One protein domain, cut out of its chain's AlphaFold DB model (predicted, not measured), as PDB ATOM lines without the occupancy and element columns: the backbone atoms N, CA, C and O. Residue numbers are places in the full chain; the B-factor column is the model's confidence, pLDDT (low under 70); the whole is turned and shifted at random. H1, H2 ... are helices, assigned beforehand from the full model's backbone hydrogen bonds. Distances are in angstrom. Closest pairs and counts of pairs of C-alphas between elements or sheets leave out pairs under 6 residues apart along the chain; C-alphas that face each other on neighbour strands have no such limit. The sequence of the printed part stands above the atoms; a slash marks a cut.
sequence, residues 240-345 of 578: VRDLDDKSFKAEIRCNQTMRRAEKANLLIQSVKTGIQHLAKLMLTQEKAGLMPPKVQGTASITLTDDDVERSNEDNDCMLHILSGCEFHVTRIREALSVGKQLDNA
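Overview. This is residues 240 to 345 of the 578 residues of the protein "Hypothetical protein" of Florenciella parvula (UniProt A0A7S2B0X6). Two long helices, H1 and H3, cross at a steep angle as a lopsided X, with the short helix H2 packed on both near the crossing. A long arm of H1, residues 240 to 268, sticks out from this small body and makes most of the length, while the last turns of H3, residues 336 to 345, stick out as a shorter arm. The printed part has 106 residues with three named helices, in the order H1, H2, H3, and no named strand; its class is all helix. The whole is extended, with a radius of gyration of the C-alphas of 22.6 A and spans of 80 by 35 by 23 A.

Along the chain. Find C-alpha 240 at (12.466, 0.507, -36.712); from there H1, residues 240 to 287, runs 69.5 A to C-alpha 287 at (-34.182, 51.538, -29.875). Pass residues 288 to 304 and you reach H2, residues 305 to 310. Then H3, residues 315 to 345, runs 45.4 A to C-alpha 345 at (-39.260, 52.036, 1.215).

Arrangement. Look at residues 272 to 282 of H1, which alone touch H3, at its residues 318 to 328; the closest C-alphas, of Ala 279 and Cys 325, are 6.2 A apart, at a steep tilt of 49 degrees, the same way. H1 and H2 form a helical hairpin at a shallow tilt of 17 degrees, with the C-alphas of Gln 276 and Val 308 closest at 6.1 A. H2 and H3 form another, at 33 degrees, only just shallow, with Asp 307 and Cys 317 closest, their C-alphas 6.4 A apart. In H1, H2 and H3 every O i to N i+4 pair is within hydrogen-bond range.

Size, cuts and confidence. The C-alphas of Val 240 and Ala 345 are the two farthest apart, at 82.3 A. The printed part has no cut; the link from H1 to H2 is long and that from H2 to H3 tight. In the B-factor column, look for pLDDT under 70 at residues 293 to 301 and 341 to 345; the mean of the printed part is 81.3.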
ATOM      1  N   VAL A 240      13.394   0.021 -35.669       77.56
ATOM      2  CA  VAL A 240      12.466   0.507 -36.712       77.56
ATOM      3  C   VAL A 240      11.018   0.379 -36.232       77.56
ATOM      4  O   VAL A 240      10.307   1.376 -36.185       77.56
ATOM      5  N   ARG A 241      10.618  -0.802 -35.735       78.88
ATOM      6  CA  ARG A 241       9.283  -1.001 -35.144       78.88
ATOM      7  C   ARG A 241       9.020  -0.087 -33.949       78.88
ATOM      8  O   ARG A 241       7.926   0.440 -33.841       78.88
ATOM      9  N   ASP A 242      10.005   0.132 -33.076       85.31
ATOM     10  CA  ASP A 242       9.878   1.046 -31.933       85.31
ATOM     11  C   ASP A 242       9.699   2.514 -32.373       85.31
ATOM     12  O   ASP A 242       9.113   3.306 -31.631       85.31
ATOM     13  N   LEU A 243      10.214   2.904 -33.547       83.94
ATOM     14  CA  LEU A 243       9.990   4.220 -34.154       83.94
ATOM     15  C   LEU A 243       8.623   4.299 -34.841       83.94
ATOM     16  O   LEU A 243       7.917   5.280 -34.611       83.94
ATOM     17  N   ASP A 244       8.209   3.267 -35.579       86.44
ATOM     18  CA  ASP A 244       6.869   3.173 -36.177       86.44
ATOM     19  C   ASP A 244       5.781   3.260 -35.091       86.44
ATOM     20  O   ASP A 244       4.863   4.073 -35.181       86.44
ATOM     21  N   ASP A 245       5.943   2.514 -33.994       87.94
ATOM     22  CA  ASP A 245       5.061   2.547 -32.824       87.94
ATOM     23  C   ASP A 245       4.974   3.946 -32.195       87.94
ATOM     24  O   ASP A 245       3.904   4.378 -31.756       87.94
ATOM     25  N   LYS A 246       6.103   4.665 -32.110       88.00
ATOM     26  CA  LYS A 246       6.156   6.040 -31.584       88.00
ATOM     27  C   LYS A 246       5.514   7.032 -32.545       88.00
ATOM     28  O   LYS A 246       4.804   7.918 -32.071       88.00
ATOM     29  N   SER A 247       5.739   6.869 -33.848       86.62
ATOM     30  CA  SER A 247       5.146   7.673 -34.916       86.62
ATOM     31  C   SER A 247       3.625   7.532 -34.896       86.62
ATOM     32  O   SER A 247       2.919   8.512 -34.676       86.62
ATOM     33  N   PHE A 248       3.117   6.299 -34.918       90.44
ATOM     34  CA  PHE A 248       1.691   5.989 -34.815       90.44
ATOM     35  C   PHE A 248       1.060   6.521 -33.513       90.44
ATOM     36  O   PHE A 248      -0.010   7.133 -33.522       90.44
ATOM     37  N   LYS A 249       1.746   6.392 -32.367       91.00
ATOM     38  CA  LYS A 249       1.302   6.991 -31.090       91.00
ATOM     39  C   LYS A 249       1.369   8.525 -31.087       91.00
ATOM     40  O   LYS A 249       0.649   9.161 -30.314       91.00
ATOM     41  N   ALA A 250       2.237   9.151 -31.879       85.44
ATOM     42  CA  ALA A 250       2.266  10.602 -32.066       85.44
ATOM     43  C   ALA A 250       1.120  11.061 -32.981       85.44
ATOM     44  O   ALA A 250       0.402  11.987 -32.615       85.44
ATOM     45  N   GLU A 251       0.874  10.352 -34.081       91.88
ATOM     46  CA  GLU A 251      -0.228  10.586 -35.014       91.88
ATOM     47  C   GLU A 251      -1.599  10.452 -34.332       91.88
ATOM     48  O   GLU A 251      -2.422  11.364 -34.416       91.88
ATOM     49  N   ILE A 252      -1.831   9.388 -33.551       90.88
ATOM     50  CA  ILE A 252      -3.059   9.235 -32.749       90.88
ATOM     51  C   ILE A 252      -3.247  10.425 -31.800       90.88
ATOM     52  O   ILE A 252      -4.359  10.945 -31.683       90.88
ATOM     53  N   ARG A 253      -2.181  10.876 -31.124       88.56
ATOM     54  CA  ARG A 253      -2.253  12.041 -30.227       88.56
ATOM     55  C   ARG A 253      -2.558  13.321 -31.002       88.56
ATOM     56  O   ARG A 253      -3.427  14.063 -30.558       88.56
ATOM     57  N   CYS A 254      -1.938  13.525 -32.164       89.44
ATOM     58  CA  CYS A 254      -2.213  14.644 -33.065       89.44
ATOM     59  C   CYS A 254      -3.694  14.669 -33.491       89.44
ATOM     60  O   CYS A 254      -4.394  15.656 -33.266       89.44
ATOM     61  N   ASN A 255      -4.216  13.535 -33.967       89.12
ATOM     62  CA  ASN A 255      -5.618  13.361 -34.368       89.12
ATOM     63  C   ASN A 255      -6.615  13.487 -33.198       89.12
ATOM     64  O   ASN A 255      -7.791  13.797 -33.406       89.12
ATOM     65  N   GLN A 256      -6.191  13.241 -31.954       89.25
ATOM     66  CA  GLN A 256      -6.993  13.540 -30.762       89.25
ATOM     67  C   GLN A 256      -6.957  15.031 -30.403       89.25
ATOM     68  O   GLN A 256      -7.991  15.584 -30.034       89.25
ATOM     69  N   THR A 257      -5.803  15.698 -30.510       88.31
ATOM     70  CA  THR A 257      -5.700  17.147 -30.272       88.31
ATOM     71  C   THR A 257      -6.427  17.959 -31.337       88.31
ATOM     72  O   THR A 257      -7.106  18.915 -30.978       88.31
ATOM     73  N   MET A 258      -6.385  17.536 -32.605       91.06
ATOM     74  CA  MET A 258      -7.113  18.163 -33.711       91.06
ATOM     75  C   MET A 258      -8.626  18.125 -33.464       91.06
ATOM     76  O   MET A 258      -9.252  19.175 -33.370       91.06
ATOM     77  N   ARG A 259      -9.191  16.944 -33.168       89.75
ATOM     78  CA  ARG A 259     -10.617  16.798 -32.812       89.75
ATOM     79  C   ARG A 259     -11.034  17.591 -31.568       89.75
ATOM     80  O   ARG A 259     -12.168  18.060 -31.474       89.75
ATOM     81  N   ARG A 260     -10.133  17.773 -30.595       89.62
ATOM     82  CA  ARG A 260     -10.381  18.657 -29.437       89.62
ATOM     83  C   ARG A 260     -10.376  20.135 -29.833       89.62
ATOM     84  O   ARG A 260     -11.214  20.871 -29.324       89.62
ATOM     85  N   ALA A 261      -9.477  20.554 -30.722       86.88
ATOM     86  CA  ALA A 261      -9.418  21.918 -31.240       86.88
ATOM     87  C   ALA A 261     -10.644  22.252 -32.107       86.88
ATOM     88  O   ALA A 261     -11.257  23.294 -31.909       86.88
ATOM     89  N   GLU A 262     -11.080  21.338 -32.977       90.69
ATOM     90  CA  GLU A 262     -12.326  21.454 -33.749       90.69
ATOM     91  C   GLU A 262     -13.543  21.622 -32.828       90.69
ATOM     92  O   GLU A 262     -14.323  22.561 -32.986       90.69
ATOM     93  N   LYS A 263     -13.667  20.776 -31.794       92.38
ATOM     94  CA  LYS A 263     -14.736  20.903 -30.791       92.38
ATOM     95  C   LYS A 263     -14.666  22.225 -30.017       92.38
ATOM     96  O   LYS A 263     -15.708  22.811 -29.732       92.38
ATOM     97  N   ALA A 264     -13.468  22.706 -29.680       88.31
ATOM     98  CA  ALA A 264     -13.289  24.006 -29.036       88.31
ATOM     99  C   ALA A 264     -13.688  25.164 -29.967       88.31
ATOM    100  O   ALA A 264     -14.389  26.071 -29.528       88.31
ATOM    101  N   ASN A 265     -13.340  25.097 -31.254       88.06
ATOM    102  CA  ASN A 265     -13.747  26.082 -32.257       88.06
ATOM    103  C   ASN A 265     -15.274  26.136 -32.418       88.06
ATOM    104  O   ASN A 265     -15.837  27.226 -32.444       88.06
ATOM    105  N   LEU A 266     -15.962  24.988 -32.443       89.44
ATOM    106  CA  LEU A 266     -17.432  24.945 -32.465       89.44
ATOM    107  C   LEU A 266     -18.055  25.602 -31.219       89.44
ATOM    108  O   LEU A 266     -19.030  26.344 -31.338       89.44
ATOM    109  N   LEU A 267     -17.473  25.388 -30.032       90.19
ATOM    110  CA  LEU A 267     -17.913  26.062 -28.803       90.19
ATOM    111  C   LEU A 267     -17.668  27.577 -28.857       90.19
ATOM    112  O   LEU A 267     -18.554  28.339 -28.482       90.19
ATOM    113  N   ILE A 268     -16.516  28.024 -29.368       87.00
ATOM    114  CA  ILE A 268     -16.212  29.451 -29.558       87.00
ATOM    115  C   ILE A 268     -17.227  30.092 -30.511       87.00
ATOM    116  O   ILE A 268     -17.756  31.156 -30.198       87.00
ATOM    117  N   GLN A 269     -17.568  29.436 -31.625       87.88
ATOM    118  CA  GLN A 269     -18.585  29.939 -32.556       87.88
ATOM    119  C   GLN A 269     -19.979  30.006 -31.909       87.88
ATOM    120  O   GLN A 269     -20.671  31.009 -32.059       87.88
ATOM    121  N   SER A 270     -20.367  29.001 -31.114       88.75
ATOM    122  CA  SER A 270     -21.622  29.035 -30.347       88.75
ATOM    123  C   SER A 270     -21.665  30.156 -29.300       88.75
ATOM    124  O   SER A 270     -22.743  30.665 -28.994       88.75
ATOM    125  N   VAL A 271     -20.520  30.533 -28.725       87.88
ATOM    126  CA  VAL A 271     -20.420  31.671 -27.800       87.88
ATOM    127  C   VAL A 271     -20.492  32.993 -28.568       87.88
ATOM    128  O   VAL A 271     -21.230  33.882 -28.150       87.88
ATOM    129  N   LYS A 272     -19.809  33.108 -29.716       88.00
ATOM    130  CA  LYS A 272     -19.883  34.289 -30.593       88.00
ATOM    131  C   LYS A 272     -21.316  34.602 -31.015       88.00
ATOM    132  O   LYS A 272     -21.769  35.724 -30.801       88.00
ATOM    133  N   THR A 273     -22.052  33.620 -31.541       88.81
ATOM    134  CA  THR A 273     -23.452  33.827 -31.947       88.81
ATOM    135  C   THR A 273     -24.326  34.225 -30.759       88.81
ATOM    136  O   THR A 273     -25.122  35.154 -30.872       88.81
ATOM    137  N   GLY A 274     -24.136  33.608 -29.586       87.31
ATOM    138  CA  GLY A 274     -24.827  33.993 -28.350       87.31
ATOM    139  C   GLY A 274     -24.589  35.455 -27.943       87.31
ATOM    140  O   GLY A 274     -25.539  36.163 -27.610       87.31
ATOM    141  N   ILE A 275     -23.343  35.932 -28.027       88.69
ATOM    142  CA  ILE A 275     -22.974  37.330 -27.747       88.69
ATOM    143  C   ILE A 275     -23.581  38.277 -28.794       88.69
ATOM    144  O   ILE A 275     -24.173  39.287 -28.423       88.69
ATOM    145  N   GLN A 276     -23.519  37.939 -30.086       87.75
ATOM    146  CA  GLN A 276     -24.156  38.722 -31.156       87.75
ATOM    147  C   GLN A 276     -25.679  38.821 -30.967       87.75
ATOM    148  O   GLN A 276     -26.260  39.891 -31.151       87.75
ATOM    149  N   HIS A 277     -26.343  37.731 -30.570       87.38
ATOM    150  CA  HIS A 277     -27.772  37.738 -30.248       87.38
ATOM    151  C   HIS A 277     -28.085  38.616 -29.031       87.38
ATOM    152  O   HIS A 277     -29.056  39.373 -29.071       87.38
ATOM    153  N   LEU A 278     -27.257  38.565 -27.979       86.94
ATOM    154  CA  LEU A 278     -27.398  39.442 -26.817       86.94
ATOM    155  C   LEU A 278     -27.236  40.916 -27.213       86.94
ATOM    156  O   LEU A 278     -28.084  41.729 -26.855       86.94
ATOM    157  N   ALA A 279     -26.221  41.253 -28.008       87.56
ATOM    158  CA  ALA A 279     -25.986  42.606 -28.506       87.56
ATOM    159  C   ALA A 279     -27.166  43.136 -29.333       87.56
ATOM    160  O   ALA A 279     -27.688  44.211 -29.035       87.56
ATOM    161  N   LYS A 280     -27.671  42.345 -30.294       88.19
ATOM    162  CA  LYS A 280     -28.883  42.681 -31.068       88.19
ATOM    163  C   LYS A 280     -30.096  42.892 -30.167       88.19
ATOM    164  O   LYS A 280     -30.871  43.818 -30.407       88.19
ATOM    165  N   LEU A 281     -30.259  42.082 -29.117       87.38
ATOM    166  CA  LEU A 281     -31.321  42.278 -28.133       87.38
ATOM    167  C   LEU A 281     -31.150  43.619 -27.405       87.38
ATOM    168  O   LEU A 281     -32.110  44.379 -27.335       87.38
ATOM    169  N   MET A 282     -29.947  43.944 -26.916       84.50
ATOM    170  CA  MET A 282     -29.687  45.196 -26.187       84.50
ATOM    171  C   MET A 282     -29.936  46.424 -27.075       84.50
ATOM    172  O   MET A 282     -30.656  47.329 -26.663       84.50
ATOM    173  N   LEU A 283     -29.444  46.407 -28.318       85.88
ATOM    174  CA  LEU A 283     -29.691  47.442 -29.331       85.88
ATOM    175  C   LEU A 283     -31.186  47.600 -29.647       85.88
ATOM    176  O   LEU A 283     -31.678  48.718 -29.784       85.88
ATOM    177  N   THR A 284     -31.934  46.496 -29.718       86.88
ATOM    178  CA  THR A 284     -33.390  46.527 -29.945       86.88
ATOM    179  C   THR A 284     -34.135  47.127 -28.748       86.88
ATOM    180  O   THR A 284     -35.031  47.946 -28.935       86.88
ATOM    181  N   GLN A 285     -33.746  46.774 -27.518       83.75
ATOM    182  CA  GLN A 285     -34.323  47.338 -26.291       83.75
ATOM    183  C   GLN A 285     -33.967  48.824 -26.118       83.75
ATOM    184  O   GLN A 285     -34.789  49.604 -25.634       83.75
ATOM    185  N   GLU A 286     -32.772  49.242 -26.549       83.56
ATOM    186  CA  GLU A 286     -32.367  50.650 -26.569       83.56
ATOM    187  C   GLU A 286     -33.173  51.453 -27.599       83.56
ATOM    188  O   GLU A 286     -33.752  52.480 -27.244       83.56
ATOM    189  N   LYS A 287     -33.318  50.947 -28.833       84.12
ATOM    190  CA  LYS A 287     -34.182  51.538 -29.875       84.12
ATOM    191  C   LYS A 287     -35.652  51.628 -29.446       84.12
ATOM    192  O   LYS A 287     -36.339  52.569 -29.829       84.12
ATOM    193  N   ALA A 288     -36.128  50.679 -28.637       83.25
ATOM    194  CA  ALA A 288     -37.470  50.692 -28.054       83.25
ATOM    195  C   ALA A 288     -37.629  51.653 -26.854       83.25
ATOM    196  O   ALA A 288     -38.735  51.789 -26.336       83.25
ATOM    197  N   GLY A 289     -36.553  52.297 -26.381       80.44
ATOM    198  CA  GLY A 289     -36.582  53.177 -25.207       80.44
ATOM    199  C   GLY A 289     -36.794  52.451 -23.871       80.44
ATOM    200  O   GLY A 289     -37.105  53.093 -22.873       80.44
ATOM    201  N   LEU A 290     -36.629  51.124 -23.839       77.12
ATOM    202  CA  LEU A 290     -36.836  50.278 -22.653       77.12
ATOM    203  C   LEU A 290     -35.569  50.130 -21.789       77.12
ATOM    204  O   LEU A 290     -35.614  49.549 -20.705       77.12
ATOM    205  N   MET A 291     -34.436  50.658 -22.256       77.38
ATOM    206  CA  MET A 291     -33.179  50.689 -21.508       77.38
ATOM    207  C   MET A 291     -33.115  51.883 -20.540       77.38
ATOM    208  O   MET A 291     -33.607  52.962 -20.875       77.38
ATOM    209  N   PRO A 292     -32.459  51.752 -19.366       71.88
ATOM    210  CA  PRO A 292     -32.284  52.878 -18.449       71.88
ATOM    211  C   PRO A 292     -31.519  54.036 -19.118       71.88
ATOM    212  O   PRO A 292     -30.609  53.772 -19.918       71.88
ATOM    213  N   PRO A 293     -31.818  55.307 -18.784       67.00
ATOM    214  CA  PRO A 293     -31.233  56.472 -19.447       67.00
ATOM    215  C   PRO A 293     -29.706  56.532 -19.301       67.00
ATOM    216  O   PRO A 293     -29.140  56.137 -18.277       67.00
ATOM    217  N   LYS A 294     -29.016  57.024 -20.340       66.94
ATOM    218  CA  LYS A 294     -27.553  57.172 -20.337       66.94
ATOM    219  C   LYS A 294     -27.134  58.280 -19.369       66.94
ATOM    220  O   LYS A 294     -27.338  59.455 -19.650       66.94
ATOM    221  N   VAL A 295     -26.531  57.887 -18.245       57.91
ATOM    222  CA  VAL A 295     -25.879  58.812 -17.308       57.91
ATOM    223  C   VAL A 295     -24.697  59.458 -18.033       57.91
ATOM    224  O   VAL A 295     -23.745  58.772 -18.408       57.91
ATOM    225  N   GLN A 296     -24.783  60.763 -18.283       47.72
ATOM    226  CA  GLN A 296     -23.701  61.525 -18.903       47.72
ATOM    227  C   GLN A 296     -22.514  61.625 -17.930       47.72
ATOM    228  O   GLN A 296     -22.710  61.875 -16.743       47.72
ATOM    229  N   GLY A 297     -21.290  61.429 -18.431       52.69
ATOM    230  CA  GLY A 297     -20.045  61.591 -17.660       52.69
ATOM    231  C   GLY A 297     -19.273  60.302 -17.345       52.69
ATOM    232  O   GLY A 297     -18.093  60.374 -17.018       52.69
ATOM    233  N   THR A 298     -19.872  59.118 -17.497       53.34
ATOM    234  CA  THR A 298     -19.114  57.850 -17.538       53.34
ATOM    235  C   THR A 298     -18.771  57.493 -18.979       53.34
ATOM    236  O   THR A 298     -19.649  57.591 -19.836       53.34
ATOM    237  N   ALA A 299     -17.549  57.018 -19.236       52.50
ATOM    238  CA  ALA A 299     -17.137  56.474 -20.533       52.50
ATOM    239  C   ALA A 299     -17.931  55.192 -20.858       52.50
ATOM    240  O   ALA A 299     -17.501  54.075 -20.575       52.50
ATOM    241  N   SER A 300     -19.142  55.357 -21.391       60.25
ATOM    242  CA  SER A 300     -20.023  54.250 -21.748       60.25
ATOM    243  C   SER A 300     -19.582  53.647 -23.072       60.25
ATOM    244  O   SER A 300     -19.617  54.337 -24.092       60.25
ATOM    245  N   ILE A 301     -19.252  52.358 -23.067       69.69
ATOM    246  CA  ILE A 301     -19.094  51.581 -24.296       69.69
ATOM    247  C   ILE A 301     -20.442  51.585 -25.020       69.69
ATOM    248  O   ILE A 301     -21.429  51.039 -24.524       69.69
ATOM    249  N   THR A 302     -20.502  52.266 -26.161       71.31
ATOM    250  CA  THR A 302     -21.695  52.329 -27.003       71.31
ATOM    251  C   THR A 302     -21.684  51.161 -27.971       71.31
ATOM    252  O   THR A 302     -20.951  51.202 -28.952       71.31
ATOM    253  N   LEU A 303     -22.526  50.157 -27.725       80.25
ATOM    254  CA  LEU A 303     -22.854  49.172 -28.754       80.25
ATOM    255  C   LEU A 303     -23.495  49.884 -29.954       80.25
ATOM    256  O   LEU A 303     -24.411  50.694 -29.777       80.25
ATOM    257  N   THR A 304     -23.062  49.540 -31.162       81.44
ATOM    258  CA  THR A 304     -23.687  49.950 -32.427       81.44
ATOM    259  C   THR A 304     -24.075  48.727 -33.264       81.44
ATOM    260  O   THR A 304     -23.596  47.618 -33.014       81.44
ATOM    261  N   ASP A 305     -24.966  48.892 -34.253       82.00
ATOM    262  CA  ASP A 305     -25.268  47.798 -35.193       82.00
ATOM    263  C   ASP A 305     -24.017  47.429 -36.021       82.00
ATOM    264  O   ASP A 305     -23.746  46.244 -36.216       82.00
ATOM    265  N   ASP A 306     -23.217  48.432 -36.414       81.38
ATOM    266  CA  ASP A 306     -21.927  48.291 -37.104       81.38
ATOM    267  C   ASP A 306     -20.969  47.318 -36.405       81.38
ATOM    268  O   ASP A 306     -20.336  46.496 -37.070       81.38
ATOM    269  N   ASP A 307     -20.852  47.391 -35.073       82.94
ATOM    270  CA  ASP A 307     -19.994  46.477 -34.310       82.94
ATOM    271  C   ASP A 307     -20.455  45.033 -34.524       82.94
ATOM    272  O   ASP A 307     -19.669  44.141 -34.845       82.94
ATOM    273  N   VAL A 308     -21.764  44.794 -34.414       82.19
ATOM    274  CA  VAL A 308     -22.334  43.452 -34.569       82.19
ATOM    275  C   VAL A 308     -22.100  42.904 -35.978       82.19
ATOM    276  O   VAL A 308     -21.851  41.704 -36.119       82.19
ATOM    277  N   GLU A 309     -22.123  43.746 -37.010       82.25
ATOM    278  CA  GLU A 309     -21.814  43.334 -38.384       82.25
ATOM    279  C   GLU A 309     -20.326  42.985 -38.566       82.25
ATOM    280  O   GLU A 309     -20.017  41.888 -39.045       82.25
ATOM    281  N   ARG A 310     -19.411  43.843 -38.087       82.25
ATOM    282  CA  ARG A 310     -17.945  43.635 -38.158       82.25
ATOM    283  C   ARG A 310     -17.459  42.438 -37.332       82.25
ATOM    284  O   ARG A 310     -16.475  41.793 -37.688       82.25
ATOM    285  N   SER A 311     -18.172  42.082 -36.265       81.44
ATOM    286  CA  SER A 311     -17.807  40.993 -35.343       81.44
ATOM    287  C   SER A 311     -17.759  39.580 -35.951       81.44
ATOM    288  O   SER A 311     -17.239  38.642 -35.337       81.44
ATOM    289  N   ASN A 312     -18.293  39.404 -37.164       76.56
ATOM    290  CA  ASN A 312     -18.143  38.162 -37.925       76.56
ATOM    291  C   ASN A 312     -16.712  37.973 -38.453       76.56
ATOM    292  O   ASN A 312     -16.251  36.837 -38.576       76.56
ATOM    293  N   GLU A 313     -16.026  39.077 -38.748       78.12
ATOM    294  CA  GLU A 313     -14.704  39.109 -39.376       78.12
ATOM    295  C   GLU A 313     -13.597  39.357 -38.342       78.12
ATOM    296  O   GLU A 313     -12.527  38.754 -38.433       78.12
ATOM    297  N   ASP A 314     -13.876  40.169 -37.317       81.00
ATOM    298  CA  ASP A 314     -12.912  40.560 -36.286       81.00
ATOM    299  C   ASP A 314     -13.241  39.995 -34.885       81.00
ATOM    300  O   ASP A 314     -14.355  40.109 -34.364       81.00
ATOM    301  N   ASN A 315     -12.234  39.390 -34.247       77.69
ATOM    302  CA  ASN A 315     -12.313  38.876 -32.878       77.69
ATOM    303  C   ASN A 315     -12.207  39.984 -31.821       77.69
ATOM    304  O   ASN A 315     -12.783  39.829 -30.743       77.69
ATOM    305  N   ASP A 316     -11.509  41.082 -32.102       79.12
ATOM    306  CA  ASP A 316     -11.339  42.168 -31.133       79.12
ATOM    307  C   ASP A 316     -12.646  42.970 -31.015       79.12
ATOM    308  O   ASP A 316     -13.098  43.295 -29.912       79.12
ATOM    309  N   CYS A 317     -13.365  43.132 -32.130       82.38
ATOM    310  CA  CYS A 317     -14.750  43.597 -32.147       82.38
ATOM    311  C   CYS A 317     -15.700  42.727 -31.284       82.38
ATOM    312  O   CYS A 317     -16.515  43.262 -30.529       82.38
ATOM    313  N   MET A 318     -15.559  41.392 -31.284       83.38
ATOM    314  CA  MET A 318     -16.342  40.515 -30.387       83.38
ATOM    315  C   MET A 318     -16.085  40.796 -28.894       83.38
ATOM    316  O   MET A 318     -17.012  40.683 -28.088       83.38
ATOM    317  N   LEU A 319     -14.854  41.160 -28.512       84.25
ATOM    318  CA  LEU A 319     -14.516  41.535 -27.132       84.25
ATOM    319  C   LEU A 319     -15.112  42.898 -26.756       84.25
ATOM    320  O   LEU A 319     -15.633  43.050 -25.649       84.25
ATOM    321  N   HIS A 320     -15.106  43.858 -27.687       84.31
ATOM    322  CA  HIS A 320     -15.781  45.147 -27.511       84.31
ATOM    323  C   HIS A 320     -17.284  44.960 -27.251       84.31
ATOM    324  O   HIS A 320     -17.822  45.492 -26.276       84.31
ATOM    325  N   ILE A 321     -17.943  44.118 -28.055       85.88
ATOM    326  CA  ILE A 321     -19.364  43.788 -27.890       85.88
ATOM    327  C   ILE A 321     -19.635  43.120 -26.540       85.88
ATOM    328  O   ILE A 321     -20.583  43.504 -25.855       85.88
ATOM    329  N   LEU A 322     -18.811  42.147 -26.131       87.50
ATOM    330  CA  LEU A 322     -18.956  41.483 -24.831       87.50
ATOM    331  C   LEU A 322     -18.915  42.504 -23.681       87.50
ATOM    332  O   LEU A 322     -19.775  42.467 -22.801       87.50
ATOM    333  N   SER A 323     -17.953  43.430 -23.719       84.88
ATOM    334  CA  SER A 323     -17.791  44.474 -22.704       84.88
ATOM    335  C   SER A 323     -18.969  45.458 -22.688       84.88
ATOM    336  O   SER A 323     -19.481  45.797 -21.619       84.88
ATOM    337  N   GLY A 324     -19.489  45.832 -23.862       83.69
ATOM    338  CA  GLY A 324     -20.736  46.592 -23.979       83.69
ATOM    339  C   GLY A 324     -21.926  45.853 -23.352       83.69
ATOM    340  O   GLY A 324     -22.647  46.414 -22.525       83.69
ATOM    341  N   CYS A 325     -22.109  44.569 -23.671       85.38
ATOM    342  CA  CYS A 325     -23.164  43.747 -23.078       85.38
ATOM    343  C   CYS A 325     -23.041  43.646 -21.548       85.38
ATOM    344  O   CYS A 325     -24.049  43.765 -20.851       85.38
ATOM    345  N   GLU A 326     -21.831  43.475 -21.007       86.75
ATOM    346  CA  GLU A 326     -21.583  43.458 -19.560       86.75
ATOM    347  C   GLU A 326     -21.959  44.793 -18.894       86.75
ATOM    348  O   GLU A 326     -22.666  44.797 -17.880       86.75
ATOM    349  N   PHE A 327     -21.570  45.923 -19.491       83.94
ATOM    350  CA  PHE A 327     -21.923  47.265 -19.014       83.94
ATOM    351  C   PHE A 327     -23.447  47.470 -18.963       83.94
ATOM    352  O   PHE A 327     -24.002  47.856 -17.929       83.94
ATOM    353  N   HIS A 328     -24.152  47.148 -20.049       80.00
ATOM    354  CA  HIS A 328     -25.606  47.291 -20.119       80.00
ATOM    355  C   HIS A 328     -26.348  46.324 -19.171       80.00
ATOM    356  O   HIS A 328     -27.318  46.733 -18.530       80.00
ATOM    357  N   VAL A 329     -25.896  45.072 -19.020       85.06
ATOM    358  CA  VAL A 329     -26.475  44.109 -18.056       85.06
ATOM    359  C   VAL A 329     -26.258  44.562 -16.610       85.06
ATOM    360  O   VAL A 329     -27.176  44.459 -15.792       85.06
ATOM    361  N   THR A 330     -25.081  45.105 -16.297       84.62
ATOM    362  CA  THR A 330     -24.769  45.660 -14.971       84.62
ATOM    363  C   THR A 330     -25.699  46.823 -14.646       84.62
ATOM    364  O   THR A 330     -26.364  46.796 -13.612       84.62
ATOM    365  N   ARG A 331     -25.890  47.755 -15.588       81.12
ATOM    366  CA  ARG A 331     -26.838  48.870 -15.442       81.12
ATOM    367  C   ARG A 331     -28.284  48.413 -15.216       81.12
ATOM    368  O   ARG A 331     -28.991  48.985 -14.388       81.12
ATOM    369  N   ILE A 332     -28.749  47.388 -15.939       82.56
ATOM    370  CA  ILE A 332     -30.091  46.817 -15.724       82.56
ATOM    371  C   ILE A 332     -30.193  46.241 -14.304       82.56
ATOM    372  O   ILE A 332     -31.185  46.475 -13.615       82.56
ATOM    373  N   ARG A 333     -29.167  45.520 -13.833       83.69
ATOM    374  CA  ARG A 333     -29.126  44.979 -12.465       83.69
ATOM    375  C   ARG A 333     -29.138  46.089 -11.410       83.69
ATOM    376  O   ARG A 333     -29.852  45.945 -10.419       83.69
ATOM    377  N   GLU A 334     -28.397  47.172 -11.615       82.19
ATOM    378  CA  GLU A 334     -28.389  48.346 -10.733       82.19
ATOM    379  C   GLU A 334     -29.769  49.010 -10.677       82.19
ATOM    380  O   GLU A 334     -30.320  49.174  -9.589       82.19
ATOM    381  N   ALA A 335     -30.383  49.289 -11.831       79.12
ATOM    382  CA  ALA A 335     -31.728  49.861 -11.910       79.12
ATOM    383  C   ALA A 335     -32.783  48.976 -11.213       79.12
ATOM    384  O   ALA A 335     -33.612  49.476 -10.452       79.12
ATOM    385  N   LEU A 336     -32.715  47.651 -11.395       80.81
ATOM    386  CA  LEU A 336     -33.579  46.690 -10.695       80.81
ATOM    387  C   LEU A 336     -33.296  46.614  -9.184       80.81
ATOM    388  O   LEU A 336     -34.205  46.320  -8.406       80.81
ATOM    389  N   SER A 337     -32.057  46.862  -8.752       81.31
ATOM    390  CA  SER A 337     -31.695  46.936  -7.332       81.31
ATOM    391  C   SER A 337     -32.265  48.196  -6.679       81.31
ATOM    392  O   SER A 337     -32.849  48.105  -5.601       81.31
ATOM    393  N   VAL A 338     -32.161  49.350  -7.348       76.19
ATOM    394  CA  VAL A 338     -32.755  50.617  -6.889       76.19
ATOM    395  C   VAL A 338     -34.281  50.519  -6.850       76.19
ATOM    396  O   VAL A 338     -34.879  50.869  -5.836       76.19
ATOM    397  N   GLY A 339     -34.919  49.953  -7.882       71.62
ATOM    398  CA  GLY A 339     -36.370  49.719  -7.893       71.62
ATOM    399  C   GLY A 339     -36.849  48.920  -6.675       71.62
ATOM    400  O   GLY A 339     -37.752  49.352  -5.968       71.62
ATOM    401  N   LYS A 340     -36.158  47.821  -6.337       74.75
ATOM    402  CA  LYS A 340     -36.460  47.026  -5.131       74.75
ATOM    403  C   LYS A 340     -36.260  47.785  -3.819       74.75
ATOM    404  O   LYS A 340     -36.958  47.501  -2.849       74.75
ATOM    405  N   GLN A 341     -35.306  48.713  -3.752       65.44
ATOM    406  CA  GLN A 341     -35.117  49.557  -2.569       65.44
ATOM    407  C   GLN A 341     -36.263  50.568  -2.418       65.44
ATOM    408  O   GLN A 341     -36.741  50.765  -1.305       65.44
ATOM    409  N   LEU A 342     -36.755  51.138  -3.523       63.62
ATOM    410  CA  LEU A 342     -37.903  52.052  -3.530       63.62
ATOM    411  C   LEU A 342     -39.227  51.338  -3.195       63.62
ATOM    412  O   LEU A 342     -39.997  51.842  -2.378       63.62
ATOM    413  N   ASP A 343     -39.461  50.136  -3.733       68.88
ATOM    414  CA  ASP A 343     -40.630  49.307  -3.389       68.88
ATOM    415  C   ASP A 343     -40.643  48.916  -1.896       68.88
ATOM    416  O   ASP A 343     -41.691  48.917  -1.240       68.88
ATOM    417  N   ASN A 344     -39.467  48.625  -1.327       61.16
ATOM    418  CA  ASN A 344     -39.317  48.337   0.102       61.16
ATOM    419  C   ASN A 344     -39.456  49.594   0.983       61.16
ATOM    420  O   ASN A 344     -39.949  49.491   2.103       61.16
ATOM    421  N   ALA A 345     -39.063  50.777   0.497       58.22
ATOM    422  CA  ALA A 345     -39.260  52.036   1.215       58.22
ATOM    423  C   ALA A 345     -40.753  52.408   1.294       58.22
ATOM    424  O   ALA A 345     -41.270  52.670   2.379       58.22
TER     425      ALA A 345